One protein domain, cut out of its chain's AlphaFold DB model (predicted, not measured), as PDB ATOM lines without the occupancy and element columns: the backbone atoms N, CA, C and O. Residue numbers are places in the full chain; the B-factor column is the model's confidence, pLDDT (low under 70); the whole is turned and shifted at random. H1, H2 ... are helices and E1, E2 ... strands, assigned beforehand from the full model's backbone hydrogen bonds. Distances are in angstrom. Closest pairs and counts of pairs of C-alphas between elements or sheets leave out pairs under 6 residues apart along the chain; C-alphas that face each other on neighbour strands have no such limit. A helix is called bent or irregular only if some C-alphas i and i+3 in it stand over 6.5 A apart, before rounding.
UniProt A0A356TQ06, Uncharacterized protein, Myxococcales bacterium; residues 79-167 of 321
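AT A GLANCE: This is residues 79 to 167 of the 321 residues of an uncharacterized protein of Myxococcales bacterium (UniProt A0A356TQ06). A long two-stranded ribbon, the hairpin of E3 and E4, makes the longest axis of this model, and the other parts form a loose chain of short pieces along one side of it. H1 comes nearest to the ribbon partway along its length; H2, H3 and H4 follow one another with few contacts between them, and the small hairpin of E1 and E2 sticks out away from the ribbon. The printed part has 89 residues with four named helices and four named strands, in the order E1, E2, H1, H2, H3, H4, E3, E4; both two-stranded sheets, E1 - E2 and E3 - E4, are antiparallel, and the class is mixed, helices and strands. The whole is only just loose, close to compact, with a radius of gyration of the C-alphas of 14.8 A, and elongated, with spans of 45 by 29 by 18 A.

IN THESE COORDINATES: E3, residues 138 to 149, is 35.3 A from first to last C-alpha and begins at C-alpha 138 (389.594, 293.026, 192.332). E4, residues 152 to 164, is 36.8 A and ends at C-alpha 164 (386.448, 291.650, 194.952). E1, residues 79 to 81, is 6.4 A and begins at C-alpha 79 (384.846, 300.454, 216.602); E2, residues 85 to 88, is 10.1 A. H1 is residues 97 to 100, 5.5 A; H2 is residues 102 to 108, 10.5 A; H3 is residues 119 to 124, 8.5 A; H4 is residues 127 to 133, 10.1 A. H2 is irregular: C-alphas 104 and 107 are 7.5 A apart.

HOW THE PARTS SIT: E3 and E4 are antiparallel at 165 degrees, with N 143 and O 159 at 2.8 A and N 149 and O 152 at 2.9 A within hydrogen-bond range. The closest C-alphas of H1 and E4 are those of Phe 97 and Glu 159, 7.0 A apart. H1 and H2 meet only through their link. H2 and H3 are close but not clearly touching, the closest C-alphas being those of Leu 104 and Leu 121, 7.5 A apart, at a steep tilt of 60 degrees, the same way. H3 and H4 are also close but not clearly touching, with Leu 124 and Leu 130 closest, their C-alphas 6.5 A apart, and about perpendicular at 74 degrees. H2 and H3 are both apart from E3 and from E4. E1 and E2 are antiparallel at 144 degrees, with N 79 and O 87 at 2.8 A within hydrogen-bond range; the closest C-alphas of E1 and H2 are those of Arg 79 and Ala 103, 7.7 A apart. In H3 and H4 every O i to N i+4 pair is within hydrogen-bond range; in H2 1 of 3 is, with 2 of 4 O i to N i+3 pairs, and H1 is too short for an O i to N i+4 pair.

THE WHOLE: The two C-alphas farthest apart are those of Asp 131 and Ser 151, 45.0 A. The printed part has no cut, and no link between named elements is long. The mean pLDDT of the printed part is 90.0, and residues 109 to 112 are under 70.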
ATOM      1  N   ARG A  79     385.639 301.408 215.820       92.12
ATOM      2  CA  ARG A  79     384.846 300.454 216.602       92.12
ATOM      3  C   ARG A  79     384.293 301.128 217.843       92.12
ATOM      4  O   ARG A  79     385.020 301.813 218.559       92.12
ATOM      5  N   GLN A  80     383.022 300.917 218.133       91.75
ATOM      6  CA  GLN A  80     382.389 301.358 219.361       91.75
ATOM      7  C   GLN A  80     382.671 300.356 220.480       91.75
ATOM      8  O   GLN A  80     382.475 299.148 220.349       91.75
ATOM      9  N   THR A  81     383.122 300.876 221.616       90.50
ATOM     10  CA  THR A  81     383.398 300.107 222.828       90.50
ATOM     11  C   THR A  81     382.656 300.711 224.007       90.50
ATOM     12  O   THR A  81     382.578 301.932 224.141       90.50
ATOM     13  N   ASP A  82     382.183 299.863 224.917       89.56
ATOM     14  CA  ASP A  82     381.393 300.317 226.068       89.56
ATOM     15  C   ASP A  82     382.215 301.207 227.023       89.56
ATOM     16  O   ASP A  82     381.672 302.057 227.720       89.56
ATOM     17  N   LYS A  83     383.547 301.034 227.049       91.88
ATOM     18  CA  LYS A  83     384.453 301.755 227.963       91.88
ATOM     19  C   LYS A  83     385.010 303.061 227.405       91.88
ATOM     20  O   LYS A  83     385.284 303.970 228.179       91.88
ATOM     21  N   ARG A  84     385.303 303.113 226.103       86.88
ATOM     22  CA  ARG A  84     386.043 304.227 225.480       86.88
ATOM     23  C   ARG A  84     385.244 304.932 224.389       86.88
ATOM     24  O   ARG A  84     385.775 305.836 223.757       86.88
ATOM     25  N   GLY A  85     383.997 304.524 224.156       90.75
ATOM     26  CA  GLY A  85     383.234 304.980 223.004       90.75
ATOM     27  C   GLY A  85     383.898 304.514 221.711       90.75
ATOM     28  O   GLY A  85     384.381 303.381 221.628       90.75
ATOM     29  N   TRP A  86     383.918 305.389 220.711       91.12
ATOM     30  CA  TRP A  86     384.526 305.118 219.413       91.12
ATOM     31  C   TRP A  86     386.049 305.149 219.498       91.12
ATOM     32  O   TRP A  86     386.642 306.156 219.874       91.12
ATOM     33  N   ILE A  87     386.676 304.044 219.116       92.00
ATOM     34  CA  ILE A  87     388.122 303.928 218.961       92.00
ATOM     35  C   ILE A  87     388.462 303.699 217.494       92.00
ATOM     36  O   ILE A  87     387.704 303.060 216.769       92.00
ATOM     37  N   THR A  88     389.611 304.200 217.066       92.50
ATOM     38  CA  THR A  88     390.167 303.907 215.745       92.50
ATOM     39  C   THR A  88     390.692 302.475 215.693       92.50
ATOM     40  O   THR A  88     391.369 302.020 216.618       92.50
ATOM     41  N   ILE A  89     390.409 301.782 214.595       92.25
ATOM     42  CA  ILE A  89     391.057 300.525 214.229       92.25
ATOM     43  C   ILE A  89     392.287 300.902 213.405       92.25
ATOM     44  O   ILE A  89     392.171 301.355 212.269       92.25
ATOM     45  N   GLY A  90     393.465 300.779 214.013       87.50
ATOM     46  CA  GLY A  90     394.743 301.129 213.398       87.50
ATOM     47  C   GLY A  90     395.737 299.974 213.432       87.50
ATOM     48  O   GLY A  90     395.430 298.880 213.907       87.50
ATOM     49  N   LEU A  91     396.951 300.236 212.950       91.25
ATOM     50  CA  LEU A  91     398.037 299.259 212.973       91.25
ATOM     51  C   LEU A  91     398.568 299.061 214.400       91.25
ATOM     52  O   LEU A  91     398.887 300.019 215.111       91.25
ATOM     53  N   ASP A  92     398.695 297.798 214.799       90.56
ATOM     54  CA  ASP A  92     399.254 297.385 216.085       90.56
ATOM     55  C   ASP A  92     400.620 296.718 215.836       90.56
ATOM     56  O   ASP A  92     400.700 295.745 215.082       90.56
ATOM     57  N   PRO A  93     401.715 297.165 216.479       88.88
ATOM     58  CA  PRO A  93     403.029 296.528 216.353       88.88
ATOM     59  C   PRO A  93     403.028 295.015 216.626       88.88
ATOM     60  O   PRO A  93     403.905 294.300 216.145       88.88
ATOM     61  N   LYS A  94     402.046 294.519 217.389       89.19
ATOM     62  CA  LYS A  94     401.912 293.124 217.825       89.19
ATOM     63  C   LYS A  94     400.806 292.356 217.095       89.19
ATOM     64  O   LYS A  94     400.576 291.185 217.415       89.19
ATOM     65  N   ARG A  95     400.077 292.978 216.161       91.62
ATOM     66  CA  ARG A  95     398.986 292.323 215.417       91.62
ATOM     67  C   ARG A  95     399.018 292.734 213.950       91.62
ATOM     68  O   ARG A  95     399.158 293.903 213.633       91.62
ATOM     69  N   MET A  96     398.849 291.762 213.063       91.62
ATOM     70  CA  MET A  96     398.598 292.032 211.646       91.62
ATOM     71  C   MET A  96     397.176 292.569 211.465       91.62
ATOM     72  O   MET A  96     396.265 292.115 212.167       91.62
ATOM     73  N   PHE A  97     396.991 293.506 210.539       93.62
ATOM     74  CA  PHE A  97     395.729 294.205 210.307       93.62
ATOM     75  C   PHE A  97     394.617 293.278 209.826       93.62
ATOM     76  O   PHE A  97     393.472 293.475 210.220       93.62
ATOM     77  N   TRP A  98     394.925 292.233 209.046       95.88
ATOM     78  CA  TRP A  98     393.906 291.305 208.530       95.88
ATOM     79  C   TRP A  98     393.025 290.704 209.641       95.88
ATOM     80  O   TRP A  98     391.862 290.382 209.428       95.88
ATOM     81  N   ARG A  99     393.541 290.640 210.874       95.25
ATOM     82  CA  ARG A  99     392.816 290.188 212.074       95.25
ATOM     83  C   ARG A  99     391.710 291.142 212.538       95.25
ATOM     84  O   ARG A  99     390.954 290.786 213.432       95.25
ATOM     85  N   GLU A 100     391.652 292.344 211.984       93.25
ATOM     86  CA  GLU A 100     390.610 293.352 212.196       93.25
ATOM     87  C   GLU A 100     389.843 293.650 210.894       93.25
ATOM     88  O   GLU A 100     388.991 294.539 210.868       93.25
ATOM     89  N   ALA A 101     390.116 292.911 209.808       94.00
ATOM     90  CA  ALA A 101     389.529 293.172 208.496       94.00
ATOM     91  C   ALA A 101     388.004 293.035 208.485       94.00
ATOM     92  O   ALA A 101     387.357 293.662 207.655       94.00
ATOM     93  N   ASN A 102     387.405 292.297 209.428       92.50
ATOM     94  CA  ASN A 102     385.950 292.204 209.561       92.50
ATOM     95  C   ASN A 102     385.274 293.581 209.687       92.50
ATOM     96  O   ASN A 102     384.162 293.749 209.193       92.50
ATOM     97  N   ALA A 103     385.951 294.576 210.269       92.19
ATOM     98  CA  ALA A 103     385.431 295.937 210.375       92.19
ATOM     99  C   ALA A 103     385.302 296.665 209.023       92.19
ATOM    100  O   ALA A 103     384.639 297.695 208.946       92.19
ATOM    101  N   LEU A 104     385.930 296.152 207.958       93.12
ATOM    102  CA  LEU A 104     385.776 296.669 206.595       93.12
ATOM    103  C   LEU A 104     384.502 296.144 205.912       93.12
ATOM    104  O   LEU A 104     383.959 296.811 205.031       93.12
ATOM    105  N   PHE A 105     384.007 294.976 206.338       92.25
ATOM    106  CA  PHE A 105     382.860 294.283 205.735       92.25
ATOM    107  C   PHE A 105     381.577 294.394 206.569       92.25
ATOM    108  O   PHE A 105     380.480 294.269 206.036       92.25
ATOM    109  N   SER A 106     381.691 294.643 207.875       83.25
ATOM    110  CA  SER A 106     380.599 294.547 208.856       83.25
ATOM    111  C   SER A 106     379.334 295.346 208.516       83.25
ATOM    112  O   SER A 106     378.234 294.919 208.864       83.25
ATOM    113  N   ALA A 107     379.474 296.470 207.809       78.31
ATOM    114  CA  ALA A 107     378.350 297.305 207.384       78.31
ATOM    115  C   ALA A 107     377.399 296.600 206.395       78.31
ATOM    116  O   ALA A 107     376.237 296.983 206.306       78.31
ATOM    117  N   ALA A 108     377.862 295.565 205.681       75.81
ATOM    118  CA  ALA A 108     377.029 294.785 204.766       75.81
ATOM    119  C   ALA A 108     376.124 293.766 205.481       75.81
ATOM    120  O   ALA A 108     375.130 293.327 204.912       75.81
ATOM    121  N   ALA A 109     376.454 293.377 206.718       68.94
ATOM    122  CA  ALA A 109     375.733 292.321 207.429       68.94
ATOM    123  C   ALA A 109     374.607 292.842 208.339       68.94
ATOM    124  O   ALA A 109     373.575 292.187 208.459       68.94
ATOM    125  N   ILE A 110     374.802 293.969 209.043       66.88
ATOM    126  CA  ILE A 110     373.896 294.402 210.127       66.88
ATOM    127  C   ILE A 110     373.801 295.935 210.190       66.88
ATOM    128  O   ILE A 110     374.819 296.624 210.189       66.88
ATOM    129  N   SER A 111     372.583 296.470 210.330       61.94
ATOM    130  CA  SER A 111     372.306 297.912 210.451       61.94
ATOM    131  C   SER A 111     372.717 298.541 211.795       61.94
ATOM    132  O   SER A 111     372.988 299.737 211.837       61.94
ATOM    133  N   ASP A 112     372.816 297.752 212.874       66.81
ATOM    134  CA  ASP A 112     373.273 298.167 214.219       66.81
ATOM    135  C   ASP A 112     374.689 297.643 214.538       66.81
ATOM    136  O   ASP A 112     374.982 297.047 215.579       66.81
ATOM    137  N   CYS A 113     375.586 297.780 213.564       72.56
ATOM    138  CA  CYS A 113     376.956 297.299 213.657       72.56
ATOM    139  C   CYS A 113     377.814 298.249 214.525       72.56
ATOM    140  O   CYS A 113     377.841 299.462 214.320       72.56
ATOM    141  N   LYS A 114     378.560 297.691 215.496       87.12
ATOM    142  CA  LYS A 114     379.487 298.452 216.365       87.12
ATOM    143  C   LYS A 114     380.746 298.932 215.635       87.12
ATOM    144  O   LYS A 114     381.535 299.666 216.218       87.12
ATOM    145  N   ASP A 115     380.948 298.517 214.396       90.69
ATOM    146  CA  ASP A 115     382.066 298.931 213.561       90.69
ATOM    147  C   ASP A 115     381.613 300.025 212.582       90.69
ATOM    148  O   ASP A 115     380.467 300.090 212.146       90.69
ATOM    149  N   GLN A 116     382.519 300.928 212.238       90.44
ATOM    150  CA  GLN A 116     382.317 301.914 211.191       90.44
ATOM    151  C   GLN A 116     383.492 301.809 210.232       90.44
ATOM    152  O   GLN A 116     384.623 302.129 210.598       90.44
ATOM    153  N   ARG A 117     383.226 301.376 209.005       92.50
ATOM    154  CA  ARG A 117     384.246 301.300 207.961       92.50
ATOM    155  C   ARG A 117     384.583 302.687 207.388       92.50
ATOM    156  O   ARG A 117     383.821 303.637 207.592       92.50
ATOM    157  N   PRO A 118     385.709 302.823 206.667       93.56
ATOM    158  CA  PRO A 118     386.007 304.019 205.893       93.56
ATOM    159  C   PRO A 118     384.881 304.348 204.907       93.56
ATOM    160  O   PRO A 118     384.368 303.465 204.220       93.56
ATOM    161  N   LYS A 119     384.556 305.633 204.762       91.00
ATOM    162  CA  LYS A 119     383.538 306.118 203.818       91.00
ATOM    163  C   LYS A 119     383.862 305.802 202.362       91.00
ATOM    164  O   LYS A 119     382.952 305.703 201.549       91.00
ATOM    165  N   ALA A 120     385.142 305.648 202.025       89.56
ATOM    166  CA  ALA A 120     385.539 305.189 200.699       89.56
ATOM    167  C   ALA A 120     384.949 303.803 200.387       89.56
ATOM    168  O   ALA A 120     384.500 303.575 199.269       89.56
ATOM    169  N   LEU A 121     384.867 302.911 201.383       91.94
ATOM    170  CA  LEU A 121     384.211 301.612 201.222       91.94
ATOM    171  C   LEU A 121     382.687 301.737 201.178       91.94
ATOM    172  O   LEU A 121     382.058 300.997 200.434       91.94
ATOM    173  N   ASP A 122     382.089 302.691 201.900       90.00
ATOM    174  CA  ASP A 122     380.656 302.989 201.744       90.00
ATOM    175  C   ASP A 122     380.317 303.417 200.313       90.00
ATOM    176  O   ASP A 122     379.334 302.943 199.749       90.00
ATOM    177  N   LEU A 123     381.148 304.280 199.722       89.56
ATOM    178  CA  LEU A 123     380.990 304.720 198.340       89.56
ATOM    179  C   LEU A 123     381.179 303.560 197.358       89.56
ATOM    180  O   LEU A 123     380.342 303.371 196.486       89.56
ATOM    181  N   LEU A 124     382.244 302.769 197.517       88.44
ATOM    182  CA  LEU A 124     382.524 301.610 196.656       88.44
ATOM    183  C   LEU A 124     381.439 300.535 196.730       88.44
ATOM    184  O   LEU A 124     381.248 299.788 195.777       88.44
ATOM    185  N   SER A 125     380.727 300.465 197.852       87.69
ATOM    186  CA  SER A 125     379.605 299.559 198.037       87.69
ATOM    187  C   SER A 125     378.313 299.992 197.339       87.69
ATOM    188  O   SER A 125     377.360 299.206 197.340       87.69
ATOM    189  N   SER A 126     378.235 301.211 196.793       90.38
ATOM    190  CA  SER A 126     377.012 301.695 196.149       90.38
ATOM    191  C   SER A 126     376.760 300.976 194.813       90.38
ATOM    192  O   SER A 126     377.719 300.622 194.121       90.38
ATOM    193  N   PRO A 127     375.490 300.767 194.412       90.75
ATOM    194  CA  PRO A 127     375.169 300.172 193.115       90.75
ATOM    195  C   PRO A 127     375.809 300.916 191.938       90.75
ATOM    196  O   PRO A 127     376.309 300.285 191.016       90.75
ATOM    197  N   GLU A 128     375.850 302.249 191.994       93.44
ATOM    198  CA  GLU A 128     376.434 303.097 190.951       93.44
ATOM    199  C   GLU A 128     377.950 302.907 190.847       93.44
ATOM    200  O   GLU A 128     378.494 302.829 189.747       93.44
ATOM    201  N   ALA A 129     378.641 302.811 191.987       92.25
ATOM    202  CA  ALA A 129     380.075 302.555 192.003       92.25
ATOM    203  C   ALA A 129     380.392 301.147 191.486       92.25
ATOM    204  O   ALA A 129     381.298 300.997 190.669       92.25
ATOM    205  N   LEU A 130     379.630 300.135 191.916       92.12
ATOM    206  CA  LEU A 130     379.795 298.746 191.476       92.12
ATOM    207  C   LEU A 130     379.508 298.559 189.981       92.12
ATOM    208  O   LEU A 130     380.198 297.768 189.342       92.12
ATOM    209  N   ASP A 131     378.538 299.284 189.419       93.69
ATOM    210  CA  ASP A 131     378.272 299.304 187.974       93.69
ATOM    211  C   ASP A 131     379.439 299.945 187.205       93.69
ATOM    212  O   ASP A 131     379.929 299.385 186.225       93.69
ATOM    213  N   ALA A 132     379.968 301.067 187.706       94.56
ATOM    214  CA  ALA A 132     381.068 301.784 187.066       94.56
ATOM    215  C   ALA A 132     382.406 301.021 187.083       94.56
ATOM    216  O   ALA A 132     383.159 301.083 186.109       94.56
ATOM    217  N   ILE A 133     382.731 300.330 188.182       92.75
ATOM    218  CA  ILE A 133     384.007 299.601 188.333       92.75
ATOM    219  C   ILE A 133     383.904 298.121 187.941       92.75
ATOM    220  O   ILE A 133     384.927 297.488 187.685       92.75
ATOM    221  N   GLY A 134     382.689 297.572 187.897       92.19
ATOM    222  CA  GLY A 134     382.410 296.145 187.786       92.19
ATOM    223  C   GLY A 134     382.490 295.438 189.143       92.19
ATOM    224  O   GLY A 134     383.535 295.414 189.790       92.19
ATOM    225  N   GLY A 135     381.406 294.784 189.572       88.75
ATOM    226  CA  GLY A 135     381.347 294.110 190.881       88.75
ATOM    227  C   GLY A 135     382.381 292.989 191.089       88.75
ATOM    228  O   GLY A 135     382.749 292.693 192.227       88.75
ATOM    229  N   ASP A 136     382.884 292.396 190.005       92.19
ATOM    230  CA  ASP A 136     383.954 291.390 190.024       92.19
ATOM    231  C   ASP A 136     385.372 291.979 189.953       92.19
ATOM    232  O   ASP A 136     386.354 291.234 190.026       92.19
ATOM    233  N   ALA A 137     385.508 293.306 189.853       93.88
ATOM    234  CA  ALA A 137     386.806 293.957 189.921       93.88
ATOM    235  C   ALA A 137     387.488 293.633 191.249       93.88
ATOM    236  O   ALA A 137     386.895 293.709 192.329       93.88
ATOM    237  N   THR A 138     388.759 293.263 191.161       94.50
ATOM    238  CA  THR A 138     389.594 293.026 192.332       94.50
ATOM    239  C   THR A 138     390.203 294.349 192.773       94.50
ATOM    240  O   THR A 138     390.887 295.003 191.989       94.50
ATOM    241  N   LEU A 139     389.938 294.736 194.018       93.44
ATOM    242  CA  LEU A 139     390.429 295.968 194.618       93.44
ATOM    243  C   LEU A 139     391.617 295.668 195.528       93.44
ATOM    244  O   LEU A 139     391.577 294.717 196.313       93.44
ATOM    245  N   ASP A 140     392.634 296.518 195.439       93.75
ATOM    246  CA  ASP A 140     393.746 296.570 196.381       93.75
ATOM    247  C   ASP A 140     393.449 297.645 197.433       93.75
ATOM    248  O   ASP A 140     393.228 298.813 197.110       93.75
ATOM    249  N   LEU A 141     393.393 297.232 198.698       93.00
ATOM    250  CA  LEU A 141     393.160 298.103 199.839       93.00
ATOM    251  C   LEU A 141     394.473 298.302 200.581       93.00
ATOM    252  O   LEU A 141     394.980 297.381 201.228       93.00
ATOM    253  N   ASP A 142     394.972 299.531 200.529       94.31
ATOM    254  CA  ASP A 142     396.154 299.942 201.271       94.31
ATOM    255  C   ASP A 142     395.768 300.439 202.660       94.31
ATOM    256  O   ASP A 142     395.036 301.418 202.832       94.31
ATOM    257  N   VAL A 143     396.309 299.773 203.673       93.44
ATOM    258  CA  VAL A 143     396.167 300.161 205.071       93.44
ATOM    259  C   VAL A 143     397.477 300.780 205.514       93.44
ATOM    260  O   VAL A 143     398.437 300.099 205.883       93.44
ATOM    261  N   LEU A 144     397.507 302.105 205.456       94.25
ATOM    262  CA  LEU A 144     398.661 302.907 205.829       94.25
ATOM    263  C   LEU A 144     398.479 303.425 207.248       94.25
ATOM    264  O   LEU A 144     397.450 304.009 207.590       94.25
ATOM    265  N   GLY A 145     399.492 303.234 208.082       92.19
ATOM    266  CA  GLY A 145     399.402 303.692 209.453       92.19
ATOM    267  C   GLY A 145     400.742 303.817 210.144       92.19
ATOM    268  O   GLY A 145     401.747 303.201 209.784       92.19
ATOM    269  N   LEU A 146     400.712 304.613 211.203       92.88
ATOM    270  CA  LEU A 146     401.761 304.659 212.199       92.88
ATOM    271  C   LEU A 146     401.174 304.311 213.562       92.88
ATOM    272  O   LEU A 146     400.035 304.661 213.872       92.88
ATOM    273  N   SER A 147     401.967 303.627 214.375       91.06
ATOM    274  CA  SER A 147     401.680 303.414 215.787       91.06
ATOM    275  C   SER A 147     402.655 304.254 216.593       91.06
ATOM    276  O   SER A 147     403.867 304.191 216.368       91.06
ATOM    277  N   ALA A 148     402.130 305.076 217.496       88.38
ATOM    278  CA  ALA A 148     402.929 305.983 218.301       88.38
ATOM    279  C   ALA A 148     402.469 305.976 219.757       88.38
ATOM    280  O   ALA A 148     401.279 306.104 220.050       88.38
ATOM    281  N   GLU A 149     403.431 305.918 220.672       87.12
ATOM    282  CA  GLU A 149     403.215 306.161 222.091       87.12
ATOM    283  C   GLU A 149     403.800 307.532 222.449       87.12
ATOM    284  O   GLU A 149     405.012 307.711 222.609       87.12
ATOM    285  N   LYS A 150     402.920 308.534 222.570       85.56
ATOM    286  CA  LYS A 150     403.282 309.944 222.795       85.56
ATOM    287  C   LYS A 150     404.199 310.479 221.685       85.56
ATOM    288  O   LYS A 150     403.720 310.806 220.606       85.56
ATOM    289  N   SER A 151     405.494 310.618 221.959       84.81
ATOM    290  CA  SER A 151     406.503 311.122 221.022       84.81
ATOM    291  C   SER A 151     407.328 310.015 220.367       84.81
ATOM    292  O   SER A 151     408.120 310.318 219.475       84.81
ATOM    293  N   ARG A 152     407.180 308.756 220.797       90.75
ATOM    294  CA  ARG A 152     407.905 307.619 220.228       90.75
ATOM    295  C   ARG A 152     407.072 306.993 219.115       90.75
ATOM    296  O   ARG A 152     405.917 306.640 219.336       90.75
ATOM    297  N   LEU A 153     407.671 306.858 217.938       91.19
ATOM    298  CA  LEU A 153     407.120 306.067 216.843       91.19
ATOM    299  C   LEU A 153     407.520 304.606 217.064       91.19
ATOM    300  O   LEU A 153     408.708 304.300 217.113       91.19
ATOM    301  N   ASP A 154     406.529 303.734 217.221       92.50
ATOM    302  CA  ASP A 154     406.725 302.296 217.429       92.50
ATOM    303  C   ASP A 154     406.639 301.516 216.114       92.50
ATOM    304  O   ASP A 154     407.279 300.477 215.959       92.50
ATOM    305  N   LEU A 155     405.845 302.009 215.160       92.81
ATOM    306  CA  LEU A 155     405.650 301.374 213.863       92.81
ATOM    307  C   LEU A 155     405.287 302.413 212.805       92.81
ATOM    308  O   LEU A 155     404.477 303.299 213.065       92.81
ATOM    309  N   ILE A 156     405.824 302.242 211.602       93.94
ATOM    310  CA  ILE A 156     405.278 302.787 210.356       93.94
ATOM    311  C   ILE A 156     405.153 301.592 209.422       93.94
ATOM    312  O   ILE A 156     406.129 300.860 209.237       93.94
ATOM    313  N   ARG A 157     403.956 301.335 208.900       93.06
ATOM    314  CA  ARG A 157     403.710 300.149 208.082       93.06
ATOM    315  C   ARG A 157     402.624 300.425 207.046       93.06
ATOM    316  O   ARG A 157     401.694 301.190 207.291       93.06
ATOM    317  N   ALA A 158     402.787 299.775 205.902       93.88
ATOM    318  CA  ALA A 158     401.740 299.547 204.926       93.88
ATOM    319  C   ALA A 158     401.370 298.061 204.986       93.88
ATOM    320  O   ALA A 158     402.258 297.205 204.983       93.88
ATOM    321  N   GLU A 159     400.083 297.765 205.103       92.75
ATOM    322  CA  GLU A 159     399.542 296.421 204.903       92.75
ATOM    323  C   GLU A 159     398.567 296.462 203.728       92.75
ATOM    324  O   GLU A 159     397.928 297.485 203.488       92.75
ATOM    325  N   HIS A 160     398.473 295.357 202.999       92.00
ATOM    326  CA  HIS A 160     397.647 295.255 201.804       92.00
ATOM    327  C   HIS A 160     396.591 294.179 202.016       92.00
ATOM    328  O   HIS A 160     396.888 293.121 202.572       92.00
ATOM    329  N   LEU A 161     395.372 294.447 201.563       92.81
ATOM    330  CA  LEU A 161     394.291 293.472 201.511       92.81
ATOM    331  C   LEU A 161     393.666 293.510 200.123       92.81
ATOM    332  O   LEU A 161     393.385 294.584 199.599       92.81
ATOM    333  N   ARG A 162     393.429 292.339 199.533       93.88
ATOM    334  CA  ARG A 162     392.853 292.216 198.194       93.88
ATOM    335  C   ARG A 162     391.510 291.502 198.258       93.88
ATOM    336  O   ARG A 162     391.425 290.395 198.779       93.88
ATOM    337  N   ALA A 163     390.469 292.121 197.712       94.56
ATOM    338  CA  ALA A 163     389.116 291.564 197.700       94.56
ATOM    339  C   ALA A 163     388.344 292.016 196.457       94.56
ATOM    340  O   ALA A 163     388.604 293.088 195.910       94.56
ATOM    341  N   ARG A 164     387.370 291.214 196.011       94.44
ATOM    342  CA  ARG A 164     386.448 291.650 194.952       94.44
ATOM    343  C   ARG A 164     385.522 292.743 195.476       94.44
ATOM    344  O   ARG A 164     385.035 292.640 196.601       94.44
ATOM    345  N   ALA A 165     385.241 293.747 194.648       94.25
ATOM    346  CA  ALA A 165     384.446 294.915 195.020       94.25
ATOM    347  C   ALA A 165     383.085 294.535 195.628       94.25
ATOM    348  O   ALA A 165     382.707 295.053 196.680       94.25
ATOM    349  N   ARG A 166     382.390 293.555 195.032       93.25
ATOM    350  CA  ARG A 166     381.084 293.076 195.513       93.25
ATOM    351  C   ARG A 166     381.084 292.554 196.951       93.25
ATOM    352  O   ARG A 166     380.058 292.650 197.616       93.25
ATOM    353  N   LEU A 167     382.212 292.042 197.453       94.62
ATOM    354  CA  LEU A 167     382.282 291.461 198.799       94.62
ATOM    355  C   LEU A 167     382.036 292.508 199.889       94.62
ATOM    356  O   LEU A 167     381.528 292.176 200.954       94.62
TER     357      LEU A 167